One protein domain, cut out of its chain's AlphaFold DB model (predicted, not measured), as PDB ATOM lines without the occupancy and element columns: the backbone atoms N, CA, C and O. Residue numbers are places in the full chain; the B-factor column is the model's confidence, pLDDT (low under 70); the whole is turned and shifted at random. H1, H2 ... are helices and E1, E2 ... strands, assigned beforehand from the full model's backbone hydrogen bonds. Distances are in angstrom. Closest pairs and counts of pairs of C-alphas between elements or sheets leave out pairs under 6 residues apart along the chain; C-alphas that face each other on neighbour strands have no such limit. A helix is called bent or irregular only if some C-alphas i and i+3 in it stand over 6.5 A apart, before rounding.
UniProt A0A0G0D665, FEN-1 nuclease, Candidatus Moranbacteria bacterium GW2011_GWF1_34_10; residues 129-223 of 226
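What this domain is: This is residues 129 to 223 of the 226 residues of the protein "FEN-1 nuclease" of Candidatus Moranbacteria bacterium GW2011_GWF1_34_10 (UniProt A0A0G0D665). A small ribbon of two antiparallel strands, E1 and E2, packs on H1 at one end of a body of crossed helices, in which the centres of H1, H2 and H3 make a triangle and H2 packs on both H1 and H3. At the other end, H4 packs across the first part of H2. The printed part has 95 residues with four named helices and two named strands, in the order E1 H1 H2 E2 H3 H4, and is mostly helix. It is compact, with a radius of gyration of the C-alphas of 13.1 A and spans of 38 by 28 by 20 A.

How they stand to each other: E1, residues 133 to 137, and E2, residues 191 to 195, are antiparallel neighbours at 159 degrees, with N 134 and O 194 within hydrogen-bond range at 2.8 A. The closest C-alphas of E1 and H1, residues 144 to 158, are those of Glu 136 and Leu 147, 5.9 A apart. The hub is H2, residues 166 to 179; its residues 172 to 177 alone touch H1, opposite ways at a steep tilt of 60 degrees, closest at the C-alphas of Ala 148 and Glu 173, 5.5 A. H2 touches H3, residues 196 to 206, opposite ways at a steep tilt of 50 degrees, closest at the C-alphas of Ile 172 and Ala 202, 5.1 A. With residues 166 to 171 alone H2 touches H4, residues 211 to 221, about perpendicular at 85 degrees, closest at the C-alphas of Glu 167 and Leu 217, 5.3 A. H3 and H4 are apart. Every O i to N i+4 pair is within hydrogen-bond range in H2 and H3, against 10 of 11 in H1 and 5 of 7 in H4.

Where its parts are: E1 begins at C-alpha 133 (230.590, 142.994, 66.037). H1 is 22.0 A long, H2 20.0 A and H3 15.2 A. H4, 14.5 A, ends at C-alpha 221 (236.650, 141.040, 90.567); it is irregular, but only just, with C-alphas 216 and 219 6.6 A apart.

The domain as a whole: The two C-alphas farthest apart, those of Gly 189 and Asp 211, are 38.7 A apart. The link from H2 to E2 is long, with 11 residues. The printed part has no cut, and no printed residue has a pLDDT under 70.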
ATOM      1  N   GLU A 129     235.383 137.971  64.402       92.81
ATOM      2  CA  GLU A 129     235.178 139.414  64.327       92.81
ATOM      3  C   GLU A 129     234.605 139.809  62.964       92.81
ATOM      4  O   GLU A 129     235.147 139.472  61.912       92.81
ATOM      5  N   THR A 130     233.513 140.566  62.988       92.12
ATOM      6  CA  THR A 130     232.930 141.223  61.818       92.12
ATOM      7  C   THR A 130     233.325 142.701  61.794       92.12
ATOM      8  O   THR A 130     234.010 143.207  62.688       92.12
ATOM      9  N   GLU A 131     232.879 143.441  60.777       91.81
ATOM     10  CA  GLU A 131     233.107 144.888  60.705       91.81
ATOM     11  C   GLU A 131     232.623 145.604  61.981       91.81
ATOM     12  O   GLU A 131     233.366 146.396  62.567       91.81
ATOM     13  N   ASN A 132     231.440 145.229  62.481       94.25
ATOM     14  CA  ASN A 132     230.744 145.948  63.552       94.25
ATOM     15  C   ASN A 132     230.577 145.163  64.860       94.25
ATOM     16  O   ASN A 132     230.166 145.762  65.854       94.25
ATOM     17  N   SER A 133     230.911 143.871  64.901       95.81
ATOM     18  CA  SER A 133     230.590 142.994  66.037       95.81
ATOM     19  C   SER A 133     231.616 141.878  66.246       95.81
ATOM     20  O   SER A 133     232.428 141.592  65.370       95.81
ATOM     21  N   PHE A 134     231.546 141.226  67.403       95.38
ATOM     22  CA  PHE A 134     232.207 139.953  67.693       95.38
ATOM     23  C   PHE A 134     231.152 138.864  67.837       95.38
ATOM     24  O   PHE A 134     230.174 139.041  68.563       95.38
ATOM     25  N   VAL A 135     231.346 137.751  67.138       95.38
ATOM     26  CA  VAL A 135     230.489 136.569  67.214       95.38
ATOM     27  C   VAL A 135     231.227 135.498  68.000       95.38
ATOM     28  O   VAL A 135     232.240 134.966  67.547       95.38
ATOM     29  N   GLU A 136     230.702 135.188  69.177       94.94
ATOM     30  CA  GLU A 136     231.269 134.225  70.116       94.94
ATOM     31  C   GLU A 136     230.439 132.944  70.108       94.94
ATOM     32  O   GLU A 136     229.216 132.988  70.255       94.94
ATOM     33  N   VAL A 137     231.096 131.796  69.957       94.38
ATOM     34  CA  VAL A 137     230.425 130.490  69.934       94.38
ATOM     35  C   VAL A 137     230.565 129.814  71.294       94.38
ATOM     36  O   VAL A 137     231.670 129.634  71.806       94.38
ATOM     37  N   ALA A 138     229.434 129.415  71.869       94.31
ATOM     38  CA  ALA A 138     229.362 128.738  73.155       94.31
ATOM     39  C   ALA A 138     230.053 127.373  73.127       94.31
ATOM     40  O   ALA A 138     229.686 126.488  72.348       94.31
ATOM     41  N   GLN A 139     231.011 127.180  74.027       93.06
ATOM     42  CA  GLN A 139     231.669 125.900  74.256       93.06
ATOM     43  C   GLN A 139     231.141 125.220  75.522       93.06
ATOM     44  O   GLN A 139     230.261 125.723  76.219       93.06
ATOM     45  N   GLN A 140     231.671 124.035  75.820       93.12
ATOM     46  CA  GLN A 140     231.276 123.287  77.006       93.12
ATOM     47  C   GLN A 140     231.574 124.061  78.289       93.12
ATOM     48  O   GLN A 140     232.719 124.408  78.553       93.12
ATOM     49  N   GLY A 141     230.524 124.308  79.078       90.88
ATOM     50  CA  GLY A 141     230.595 125.096  80.310       90.88
ATOM     51  C   GLY A 141     230.488 126.610  80.104       90.88
ATOM     52  O   GLY A 141     230.396 127.342  81.090       90.88
ATOM     53  N   ASP A 142     230.443 127.094  78.859       93.00
ATOM     54  CA  ASP A 142     230.257 128.518  78.601       93.00
ATOM     55  C   ASP A 142     228.821 128.953  78.905       93.00
ATOM     56  O   ASP A 142     227.838 128.269  78.627       93.00
ATOM     57  N   GLY A 143     228.720 130.159  79.454       93.69
ATOM     58  CA  GLY A 143     227.472 130.882  79.665       93.69
ATOM     59  C   GLY A 143     227.546 132.232  78.961       93.69
ATOM     60  O   GLY A 143     228.611 132.630  78.490       93.69
ATOM     61  N   THR A 144     226.447 132.983  78.937       94.31
ATOM     62  CA  THR A 144     226.426 134.336  78.343       94.31
ATOM     63  C   THR A 144     227.475 135.257  78.965       94.31
ATOM     64  O   THR A 144     228.109 136.032  78.259       94.31
ATOM     65  N   THR A 145     227.721 135.106  80.268       94.62
ATOM     66  CA  THR A 145     228.812 135.761  80.996       94.62
ATOM     67  C   THR A 145     230.193 135.442  80.402       94.62
ATOM     68  O   THR A 145     230.985 136.349  80.167       94.62
ATOM     69  N   HIS A 146     230.477 134.169  80.110       94.75
ATOM     70  CA  HIS A 146     231.752 133.749  79.517       94.75
ATOM     71  C   HIS A 146     231.933 134.317  78.106       94.75
ATOM     72  O   HIS A 146     233.019 134.774  77.762       94.75
ATOM     73  N   LEU A 147     230.865 134.350  77.306       95.25
ATOM     74  CA  LEU A 147     230.916 134.923  75.959       95.25
ATOM     75  C   LEU A 147     231.098 136.442  75.984       95.25
ATOM     76  O   LEU A 147     231.916 136.968  75.237       95.25
ATOM     77  N   ALA A 148     230.416 137.143  76.893       96.06
ATOM     78  CA  ALA A 148     230.611 138.579  77.093       96.06
ATOM     79  C   ALA A 148     232.068 138.905  77.453       96.06
ATOM     80  O   ALA A 148     232.636 139.876  76.951       96.06
ATOM     81  N   ARG A 149     232.694 138.058  78.279       95.69
ATOM     82  CA  ARG A 149     234.109 138.174  78.629       95.69
ATOM     83  C   ARG A 149     235.027 137.999  77.425       95.69
ATOM     84  O   ARG A 149     235.906 138.833  77.230       95.69
ATOM     85  N   LYS A 150     234.806 136.957  76.616       95.19
ATOM     86  CA  LYS A 150     235.572 136.705  75.383       95.19
ATOM     87  C   LYS A 150     235.461 137.889  74.418       95.19
ATOM     88  O   LYS A 150     236.482 138.420  73.992       95.19
ATOM     89  N   ALA A 151     234.246 138.386  74.185       95.81
ATOM     90  CA  ALA A 151     234.016 139.546  73.327       95.81
ATOM     91  C   ALA A 151     234.733 140.809  73.837       95.81
ATOM     92  O   ALA A 151     235.336 141.543  73.051       95.81
ATOM     93  N   LEU A 152     234.711 141.060  75.153       96.94
ATOM     94  CA  LEU A 152     235.451 142.173  75.751       96.94
ATOM     95  C   LEU A 152     236.966 142.000  75.597       96.94
ATOM     96  O   LEU A 152     237.645 142.963  75.245       96.94
ATOM     97  N   ALA A 153     237.498 140.801  75.844       95.44
ATOM     98  CA  ALA A 153     238.921 140.513  75.679       95.44
ATOM     99  C   ALA A 153     239.368 140.793  74.236       95.44
ATOM    100  O   ALA A 153     240.274 141.600  74.029       95.44
ATOM    101  N   ASN A 154     238.641 140.264  73.247       94.88
ATOM    102  CA  ASN A 154     238.905 140.497  71.823       94.88
ATOM    103  C   ASN A 154     238.848 141.988  71.452       94.88
ATOM    104  O   ASN A 154     239.667 142.483  70.676       94.88
ATOM    105  N   TYR A 155     237.912 142.748  72.031       95.38
ATOM    106  CA  TYR A 155     237.858 144.196  71.828       95.38
ATOM    107  C   TYR A 155     239.100 144.904  72.391       95.38
ATOM    108  O   TYR A 155     239.667 145.780  71.727       95.38
ATOM    109  N   LEU A 156     239.529 144.537  73.601       95.38
ATOM    110  CA  LEU A 156     240.651 145.165  74.305       95.38
ATOM    111  C   LEU A 156     242.019 144.781  73.734       95.38
ATOM    112  O   LEU A 156     242.953 145.566  73.871       95.38
ATOM    113  N   GLU A 157     242.144 143.647  73.043       94.06
ATOM    114  CA  GLU A 157     243.368 143.298  72.303       94.06
ATOM    115  C   GLU A 157     243.732 144.363  71.258       94.06
ATOM    116  O   GLU A 157     244.908 144.652  71.034       94.06
ATOM    117  N   LYS A 158     242.720 144.985  70.645       93.19
ATOM    118  CA  LYS A 158     242.891 146.037  69.628       93.19
ATOM    119  C   LYS A 158     242.742 147.446  70.190       93.19
ATOM    120  O   LYS A 158     243.255 148.397  69.606       93.19
ATOM    121  N   ASN A 159     242.040 147.580  71.311       93.44
ATOM    122  CA  ASN A 159     241.702 148.849  71.948       93.44
ATOM    123  C   ASN A 159     242.116 148.809  73.420       93.44
ATOM    124  O   ASN A 159     241.277 148.905  74.316       93.44
ATOM    125  N   ALA A 160     243.410 148.609  73.664       94.06
ATOM    126  CA  ALA A 160     243.929 148.493  75.017       94.06
ATOM    127  C   ALA A 160     243.631 149.765  75.822       94.06
ATOM    128  O   ALA A 160     243.964 150.877  75.409       94.06
ATOM    129  N   ASP A 161     243.030 149.587  76.996       93.75
ATOM    130  CA  ASP A 161     242.683 150.680  77.894       93.75
ATOM    131  C   ASP A 161     243.168 150.374  79.311       93.75
ATOM    132  O   ASP A 161     242.568 149.597  80.056       93.75
ATOM    133  N   SER A 162     244.282 151.002  79.687       92.69
ATOM    134  CA  SER A 162     244.910 150.810  80.997       92.69
ATOM    135  C   SER A 162     244.128 151.444  82.152       92.69
ATOM    136  O   SER A 162     244.472 151.202  83.304       92.69
ATOM    137  N   SER A 163     243.090 152.244  81.875       94.62
ATOM    138  CA  SER A 163     242.217 152.805  82.917       94.62
ATOM    139  C   SER A 163     241.174 151.805  83.431       94.62
ATOM    140  O   SER A 163     240.565 152.021  84.482       94.62
ATOM    141  N   LEU A 164     240.958 150.693  82.722       95.69
ATOM    142  CA  LEU A 164     239.990 149.674  83.115       95.69
ATOM    143  C   LEU A 164     240.570 148.747  84.187       95.69
ATOM    144  O   LEU A 164     241.379 147.863  83.901       95.69
ATOM    145  N   THR A 165     240.112 148.925  85.428       95.75
ATOM    146  CA  THR A 165     240.394 148.008  86.532       95.75
ATOM    147  C   THR A 165     239.577 146.723  86.388       95.75
ATOM    148  O   THR A 165     238.700 146.607  85.526       95.75
ATOM    149  N   ALA A 166     239.845 145.734  87.240       95.50
ATOM    150  CA  ALA A 166     239.080 144.492  87.237       95.50
ATOM    151  C   ALA A 166     237.589 144.739  87.550       95.50
ATOM    152  O   ALA A 166     236.724 144.130  86.930       95.50
ATOM    153  N   GLU A 167     237.274 145.695  88.425       96.69
ATOM    154  CA  GLU A 167     235.905 146.106  88.765       96.69
ATOM    155  C   GLU A 167     235.169 146.685  87.552       96.69
ATOM    156  O   GLU A 167     234.026 146.305  87.291       96.69
ATOM    157  N   HIS A 168     235.836 147.545  86.768       97.75
ATOM    158  CA  HIS A 168     235.277 148.053  85.512       97.75
ATOM    159  C   HIS A 168     234.948 146.901  84.559       97.75
ATOM    160  O   HIS A 168     233.860 146.864  83.988       97.75
ATOM    161  N   LYS A 169     235.848 145.920  84.424       97.00
ATOM    162  CA  LYS A 169     235.640 144.765  83.539       97.00
ATOM    163  C   LYS A 169     234.468 143.880  83.980       97.00
ATOM    164  O   LYS A 169     233.710 143.437  83.122       97.00
ATOM    165  N   ILE A 170     234.263 143.684  85.287       97.31
ATOM    166  CA  ILE A 170     233.078 142.980  85.817       97.31
ATOM    167  C   ILE A 170     231.793 143.726  85.468       97.31
ATOM    168  O   ILE A 170     230.828 143.114  85.010       97.31
ATOM    169  N   TYR A 171     231.775 145.046  85.665       97.81
ATOM    170  CA  TYR A 171     230.618 145.852  85.294       97.81
ATOM    171  C   TYR A 171     230.319 145.735  83.796       97.81
ATOM    172  O   TYR A 171     229.169 145.523  83.417       97.81
ATOM    173  N   ILE A 172     231.348 145.829  82.949       98.12
ATOM    174  CA  ILE A 172     231.209 145.704  81.494       98.12
ATOM    175  C   ILE A 172     230.638 144.332  81.123       98.12
ATOM    176  O   ILE A 172     229.688 144.263  80.350       98.12
ATOM    177  N   GLU A 173     231.170 143.246  81.683       96.75
ATOM    178  CA  GLU A 173     230.681 141.883  81.443       96.75
ATOM    179  C   GLU A 173     229.187 141.741  81.771       96.75
ATOM    180  O   GLU A 173     228.409 141.239  80.952       96.75
ATOM    181  N   ASP A 174     228.771 142.213  82.950       96.62
ATOM    182  CA  ASP A 174     227.369 142.166  83.362       96.62
ATOM    183  C   ASP A 174     226.486 143.051  82.475       96.62
ATOM    184  O   ASP A 174     225.400 142.634  82.062       96.62
ATOM    185  N   TYR A 175     226.969 144.243  82.122       97.75
ATOM    186  CA  TYR A 175     226.286 145.147  81.205       97.75
ATOM    187  C   TYR A 175     226.063 144.481  79.844       97.75
ATOM    188  O   TYR A 175     224.938 144.465  79.349       97.75
ATOM    189  N   LEU A 176     227.094 143.875  79.252       97.31
ATOM    190  CA  LEU A 176     226.990 143.168  77.975       97.31
ATOM    191  C   LEU A 176     225.965 142.040  78.050       97.31
ATOM    192  O   LEU A 176     225.037 141.988  77.244       97.31
ATOM    193  N   ARG A 177     226.067 141.183  79.070       95.69
ATOM    194  CA  ARG A 177     225.118 140.085  79.303       95.69
ATOM    195  C   ARG A 177     223.671 140.571  79.403       95.69
ATOM    196  O   ARG A 177     222.760 139.892  78.936       95.69
ATOM    197  N   LYS A 178     223.442 141.724  80.034       95.56
ATOM    198  CA  LYS A 178     222.104 142.299  80.223       95.56
ATOM    199  C   LYS A 178     221.548 142.996  78.987       95.56
ATOM    200  O   LYS A 178     220.344 143.239  78.968       95.56
ATOM    201  N   ASN A 179     222.371 143.309  77.991       95.56
ATOM    202  CA  ASN A 179     221.975 144.117  76.834       95.56
ATOM    203  C   ASN A 179     222.040 143.364  75.495       95.56
ATOM    204  O   ASN A 179     221.769 143.949  74.450       95.56
ATOM    205  N   ILE A 180     222.345 142.067  75.513       92.56
ATOM    206  CA  ILE A 180     222.187 141.190  74.349       92.56
ATOM    207  C   ILE A 180     220.774 140.600  74.271       92.56
ATOM    208  O   ILE A 180     220.077 140.441  75.278       92.56
ATOM    209  N   SER A 181     220.357 140.230  73.059       86.31
ATOM    210  CA  SER A 181     219.054 139.602  72.806       86.31
ATOM    211  C   SER A 181     218.956 138.180  73.368       86.31
ATOM    212  O   SER A 181     217.863 137.725  73.700       86.31
ATOM    213  N   GLN A 182     220.088 137.483  73.503       85.56
ATOM    214  CA  GLN A 182     220.133 136.120  74.025       85.56
ATOM    215  C   GLN A 182     219.909 136.128  75.545       85.56
ATOM    216  O   GLN A 182     220.792 136.507  76.318       85.56
ATOM    217  N   ARG A 183     218.726 135.692  75.986       81.88
ATOM    218  CA  ARG A 183     218.369 135.547  77.405       81.88
ATOM    219  C   ARG A 183     218.334 134.075  77.806       81.88
ATOM    220  O   ARG A 183     217.925 133.225  77.024       81.88
ATOM    221  N   GLY A 184     218.713 133.793  79.051       80.88
ATOM    222  CA  GLY A 184     218.653 132.449  79.628       80.88
ATOM    223  C   GLY A 184     219.877 131.580  79.330       80.88
ATOM    224  O   GLY A 184     220.963 132.078  79.026       80.88
ATOM    225  N   SER A 185     219.706 130.268  79.491       84.75
ATOM    226  CA  SER A 185     220.757 129.274  79.272       84.75
ATOM    227  C   SER A 185     221.119 129.165  77.793       84.75
ATOM    228  O   SER A 185     220.237 129.043  76.943       84.75
ATOM    229  N   ILE A 186     222.415 129.144  77.490       90.44
ATOM    230  CA  ILE A 186     222.930 128.870  76.147       90.44
ATOM    231  C   ILE A 186     223.347 127.404  76.033       90.44
ATOM    232  O   ILE A 186     223.823 126.809  76.997       90.44
ATOM    233  N   SER A 187     223.142 126.820  74.855       91.06
ATOM    234  CA  SER A 187     223.568 125.450  74.543       91.06
ATOM    235  C   SER A 187     224.904 125.458  73.801       91.06
ATOM    236  O   SER A 187     225.283 126.471  73.210       91.06
ATOM    237  N   LEU A 188     225.599 124.320  73.782       93.62
ATOM    238  CA  LEU A 188     226.828 124.148  73.000       93.62
ATOM    239  C   LEU A 188     226.599 124.527  71.533       93.62
ATOM    240  O   LEU A 188     225.596 124.131  70.942       93.62
ATOM    241  N   GLY A 189     227.519 125.297  70.956       90.69
ATOM    242  CA  GLY A 189     227.431 125.775  69.577       90.69
ATOM    243  C   GLY A 189     226.519 126.987  69.369       90.69
ATOM    244  O   GLY A 189     226.395 127.450  68.240       90.69
ATOM    245  N   THR A 190     225.896 127.530  70.422       92.31
ATOM    246  CA  THR A 190     225.120 128.776  70.308       92.31
ATOM    247  C   THR A 190     226.054 129.936  69.976       92.31
ATOM    248  O   THR A 190     226.967 130.219  70.748       92.31
ATOM    249  N   SER A 191     225.798 130.633  68.872       92.62
ATOM    250  CA  SER A 191     226.495 131.875  68.537       92.62
ATOM    251  C   SER A 191     225.800 133.071  69.177       92.62
ATOM    252  O   SER A 191     224.588 133.235  69.037       92.62
ATOM    253  N   VAL A 192     226.568 133.923  69.849       94.62
ATOM    254  CA  VAL A 192     226.096 135.181  70.429       94.62
ATOM    255  C   VAL A 192     226.895 136.329  69.837       94.62
ATOM    256  O   VAL A 192     228.122 136.298  69.806       94.62
ATOM    257  N   GLU A 193     226.184 137.348  69.370       95.19
ATOM    258  CA  GLU A 193     226.783 138.542  68.790       95.19
ATOM    259  C   GLU A 193     226.852 139.678  69.817       95.19
ATOM    260  O   GLU A 193     225.862 140.019  70.468       95.19
ATOM    261  N   PHE A 194     228.026 140.296  69.919       96.56
ATOM    262  CA  PHE A 194     228.286 141.487  70.719       96.56
ATOM    263  C   PHE A 194     228.749 142.612  69.798       96.56
ATOM    264  O   PHE A 194     229.838 142.551  69.223       96.56
ATOM    265  N   SER A 195     227.939 143.659  69.644       96.88
ATOM    266  CA  SER A 195     228.323 144.788  68.796       96.88
ATOM    267  C   SER A 195     229.449 145.607  69.439       96.88
ATOM    268  O   SER A 195     229.475 145.841  70.650       96.88
ATOM    269  N   LYS A 196     230.377 146.109  68.618       97.12
ATOM    270  CA  LYS A 196     231.471 146.998  69.052       97.12
ATOM    271  C   LYS A 196     230.928 148.275  69.694       97.12
ATOM    272  O   LYS A 196     231.519 148.788  70.642       97.12
ATOM    273  N   GLY A 197     229.784 148.759  69.203       97.38
ATOM    274  CA  GLY A 197     229.057 149.882  69.790       97.38
ATOM    275  C   GLY A 197     228.613 149.598  71.226       97.38
ATOM    276  O   GLY A 197     228.881 150.409  72.106       97.38
ATOM    277  N   LEU A 198     228.023 148.424  71.479       97.88
ATOM    278  CA  LEU A 198     227.583 148.027  72.817       97.88
ATOM    279  C   LEU A 198     228.763 147.864  73.785       97.88
ATOM    280  O   LEU A 198     228.693 148.326  74.922       97.88
ATOM    281  N   ILE A 199     229.871 147.267  73.332       98.00
ATOM    282  CA  ILE A 199     231.099 147.146  74.136       98.00
ATOM    283  C   ILE A 199     231.641 148.527  74.502       98.00
ATOM    284  O   ILE A 199     231.955 148.780  75.665       98.00
ATOM    285  N   LYS A 200     231.678 149.456  73.542       98.00
ATOM    286  CA  LYS A 200     232.088 150.835  73.805       98.00
ATOM    287  C   LYS A 200     231.167 151.527  74.812       98.00
ATOM    288  O   LYS A 200     231.664 152.156  75.739       98.00
ATOM    289  N   GLN A 201     229.850 151.388  74.666       98.25
ATOM    290  CA  GLN A 201     228.878 151.946  75.613       98.25
ATOM    291  C   GLN A 201     229.085 151.398  77.027       98.25
ATOM    292  O   GLN A 201     229.063 152.162  77.988       98.25
ATOM    293  N   ALA A 202     229.338 150.095  77.154       98.12
ATOM    294  CA  ALA A 202     229.608 149.454  78.433       98.12
ATOM    295  C   ALA A 202     230.901 149.985  79.079       98.12
ATOM    296  O   ALA A 202     230.921 150.272  80.275       98.12
ATOM    297  N   ILE A 203     231.964 150.167  78.286       98.06
ATOM    298  CA  ILE A 203     233.227 150.769  78.736       98.06
ATOM    299  C   ILE A 203     232.996 152.206  79.210       98.06
ATOM    300  O   ILE A 203     233.404 152.558  80.317       98.06
ATOM    301  N   ASP A 204     232.315 153.022  78.408       98.00
ATOM    302  CA  ASP A 204     232.038 154.420  78.738       98.00
ATOM    303  C   ASP A 204     231.170 154.521  80.011       98.00
ATOM    304  O   ASP A 204     231.442 155.345  80.881       98.00
ATOM    305  N   ALA A 205     230.188 153.629  80.186       97.88
ATOM    306  CA  ALA A 205     229.389 153.533  81.408       97.88
ATOM    307  C   ALA A 205     230.226 153.107  82.628       97.88
ATOM    308  O   ALA A 205     230.080 153.693  83.700       97.88
ATOM    309  N   SER A 206     231.147 152.151  82.465       97.81
ATOM    310  CA  SER A 206     232.007 151.666  83.555       97.81
ATOM    311  C   SER A 206     232.920 152.750  84.130       97.81
ATOM    312  O   SER A 206     233.180 152.768  85.327       97.81
ATOM    313  N   LYS A 207     233.355 153.701  83.297       96.88
ATOM    314  CA  LYS A 207     234.220 154.814  83.711       96.88
ATOM    315  C   LYS A 207     233.499 155.883  84.529       96.88
ATOM    316  O   LYS A 207     234.154 156.707  85.154       96.88
ATOM    317  N   ASN A 208     232.167 155.875  84.515       96.94
ATOM    318  CA  ASN A 208     231.341 156.792  85.298       96.94
ATOM    319  C   ASN A 208     230.922 156.198  86.651       96.94
ATOM    320  O   ASN A 208     230.136 156.818  87.369       96.94
ATOM    321  N   LEU A 209     231.410 155.002  86.999       96.69
ATOM    322  CA  LEU A 209     231.148 154.404  88.301       96.69
ATOM    323  C   LEU A 209     231.807 155.222  89.410       96.69
ATOM    324  O   LEU A 209     232.951 155.659  89.294       96.69
ATOM    325  N   ASN A 210     231.080 155.404  90.510       97.12
ATOM    326  CA  ASN A 210     231.619 156.046  91.703       97.12
ATOM    327  C   ASN A 210     232.378 155.048  92.596       97.12
ATOM    328  O   ASN A 210     232.227 153.830  92.476       97.12
ATOM    329  N   ASP A 211     233.148 155.568  93.552       97.19
ATOM    330  CA  ASP A 211     233.985 154.754  94.444       97.19
ATOM    331  C   ASP A 211     233.193 153.705  95.237       97.19
ATOM    332  O   ASP A 211     233.682 152.598  95.472       97.19
ATOM    333  N   ALA A 212     231.955 154.016  95.638       97.06
ATOM    334  CA  ALA A 212     231.108 153.068  96.359       97.06
ATOM    335  C   ALA A 212     230.681 151.898  95.456       97.06
ATOM    336  O   ALA A 212     230.716 150.743  95.880       97.06
ATOM    337  N   GLN A 213     230.336 152.178  94.197       96.81
ATOM    338  CA  GLN A 213     230.015 151.154  93.201       96.81
ATOM    339  C   GLN A 213     231.233 150.279  92.890       96.81
ATOM    340  O   GLN A 213     231.111 149.054  92.884       96.81
ATOM    341  N   LEU A 214     232.412 150.882  92.715       96.50
ATOM    342  CA  LEU A 214     233.661 150.142  92.511       96.50
ATOM    343  C   LEU A 214     233.985 149.246  93.705       96.50
ATOM    344  O   LEU A 214     234.287 148.068  93.530       96.50
ATOM    345  N   LYS A 215     233.838 149.756  94.930       96.06
ATOM    346  CA  LYS A 215     234.049 148.974  96.154       96.06
ATOM    347  C   LYS A 215     233.107 147.772  96.249       96.06
ATOM    348  O   LYS A 215     233.542 146.688  96.626       96.06
ATOM    349  N   ASN A 216     231.842 147.928  95.861       94.88
ATOM    350  CA  ASN A 216     230.890 146.814  95.824       94.88
ATOM    351  C   ASN A 216     231.275 145.749  94.783       94.88
ATOM    352  O   ASN A 216     231.023 144.561  94.987       94.88
ATOM    353  N   LEU A 217     231.918 146.157  93.686       95.38
ATOM    354  CA  LEU A 217     232.374 145.261  92.623       95.38
ATOM    355  C   LEU A 217     233.641 144.469  92.992       95.38
ATOM    356  O   LEU A 217     233.847 143.387  92.439       95.38
ATOM    357  N   GLN A 218     234.438 144.935  93.962       93.81
ATOM    358  CA  GLN A 218     235.690 144.278  94.381       93.81
ATOM    359  C   GLN A 218     235.506 142.813  94.804       93.81
ATOM    360  O   GLN A 218     236.373 141.972  94.572       93.81
ATOM    361  N   LYS A 219     234.356 142.466  95.400       92.19
ATOM    362  CA  LYS A 219     234.055 141.076  95.793       92.19
ATOM    363  C   LYS A 219     233.985 140.132  94.588       92.19
ATOM    364  O   LYS A 219     234.288 138.945  94.710       92.19
ATOM    365  N   TYR A 220     233.561 140.643  93.438       92.75
ATOM    366  CA  TYR A 220     233.386 139.855  92.222       92.75
ATOM    367  C   TYR A 220     234.661 139.829  91.382       92.75
ATOM    368  O   TYR A 220     234.988 138.787  90.818       92.75
ATOM    369  N   SER A 221     235.412 140.934  91.349       90.69
ATOM    370  CA  SER A 221     236.650 141.040  90.567       90.69
ATOM    371  C   SER A 221     237.741 140.071  91.029       90.69
ATOM    372  O   SER A 221     238.513 139.592  90.206       90.69
ATOM    373  N   ALA A 222     237.760 139.692  92.310       86.44
ATOM    374  CA  ALA A 222     238.722 138.731  92.852       86.44
ATOM    375  C   ALA A 222     238.603 137.303  92.274       86.44
ATOM    376  O   ALA A 222     239.545 136.521  92.389       86.44
ATOM    377  N   ASN A 223     237.463 136.949  91.672       83.06
ATOM    378  CA  ASN A 223     237.160 135.579  91.237       83.06
ATOM    379  C   ASN A 223     237.165 135.401  89.712       83.06
ATOM    380  O   ASN A 223     236.803 134.334  89.218       83.06
TER     381      ASN A 223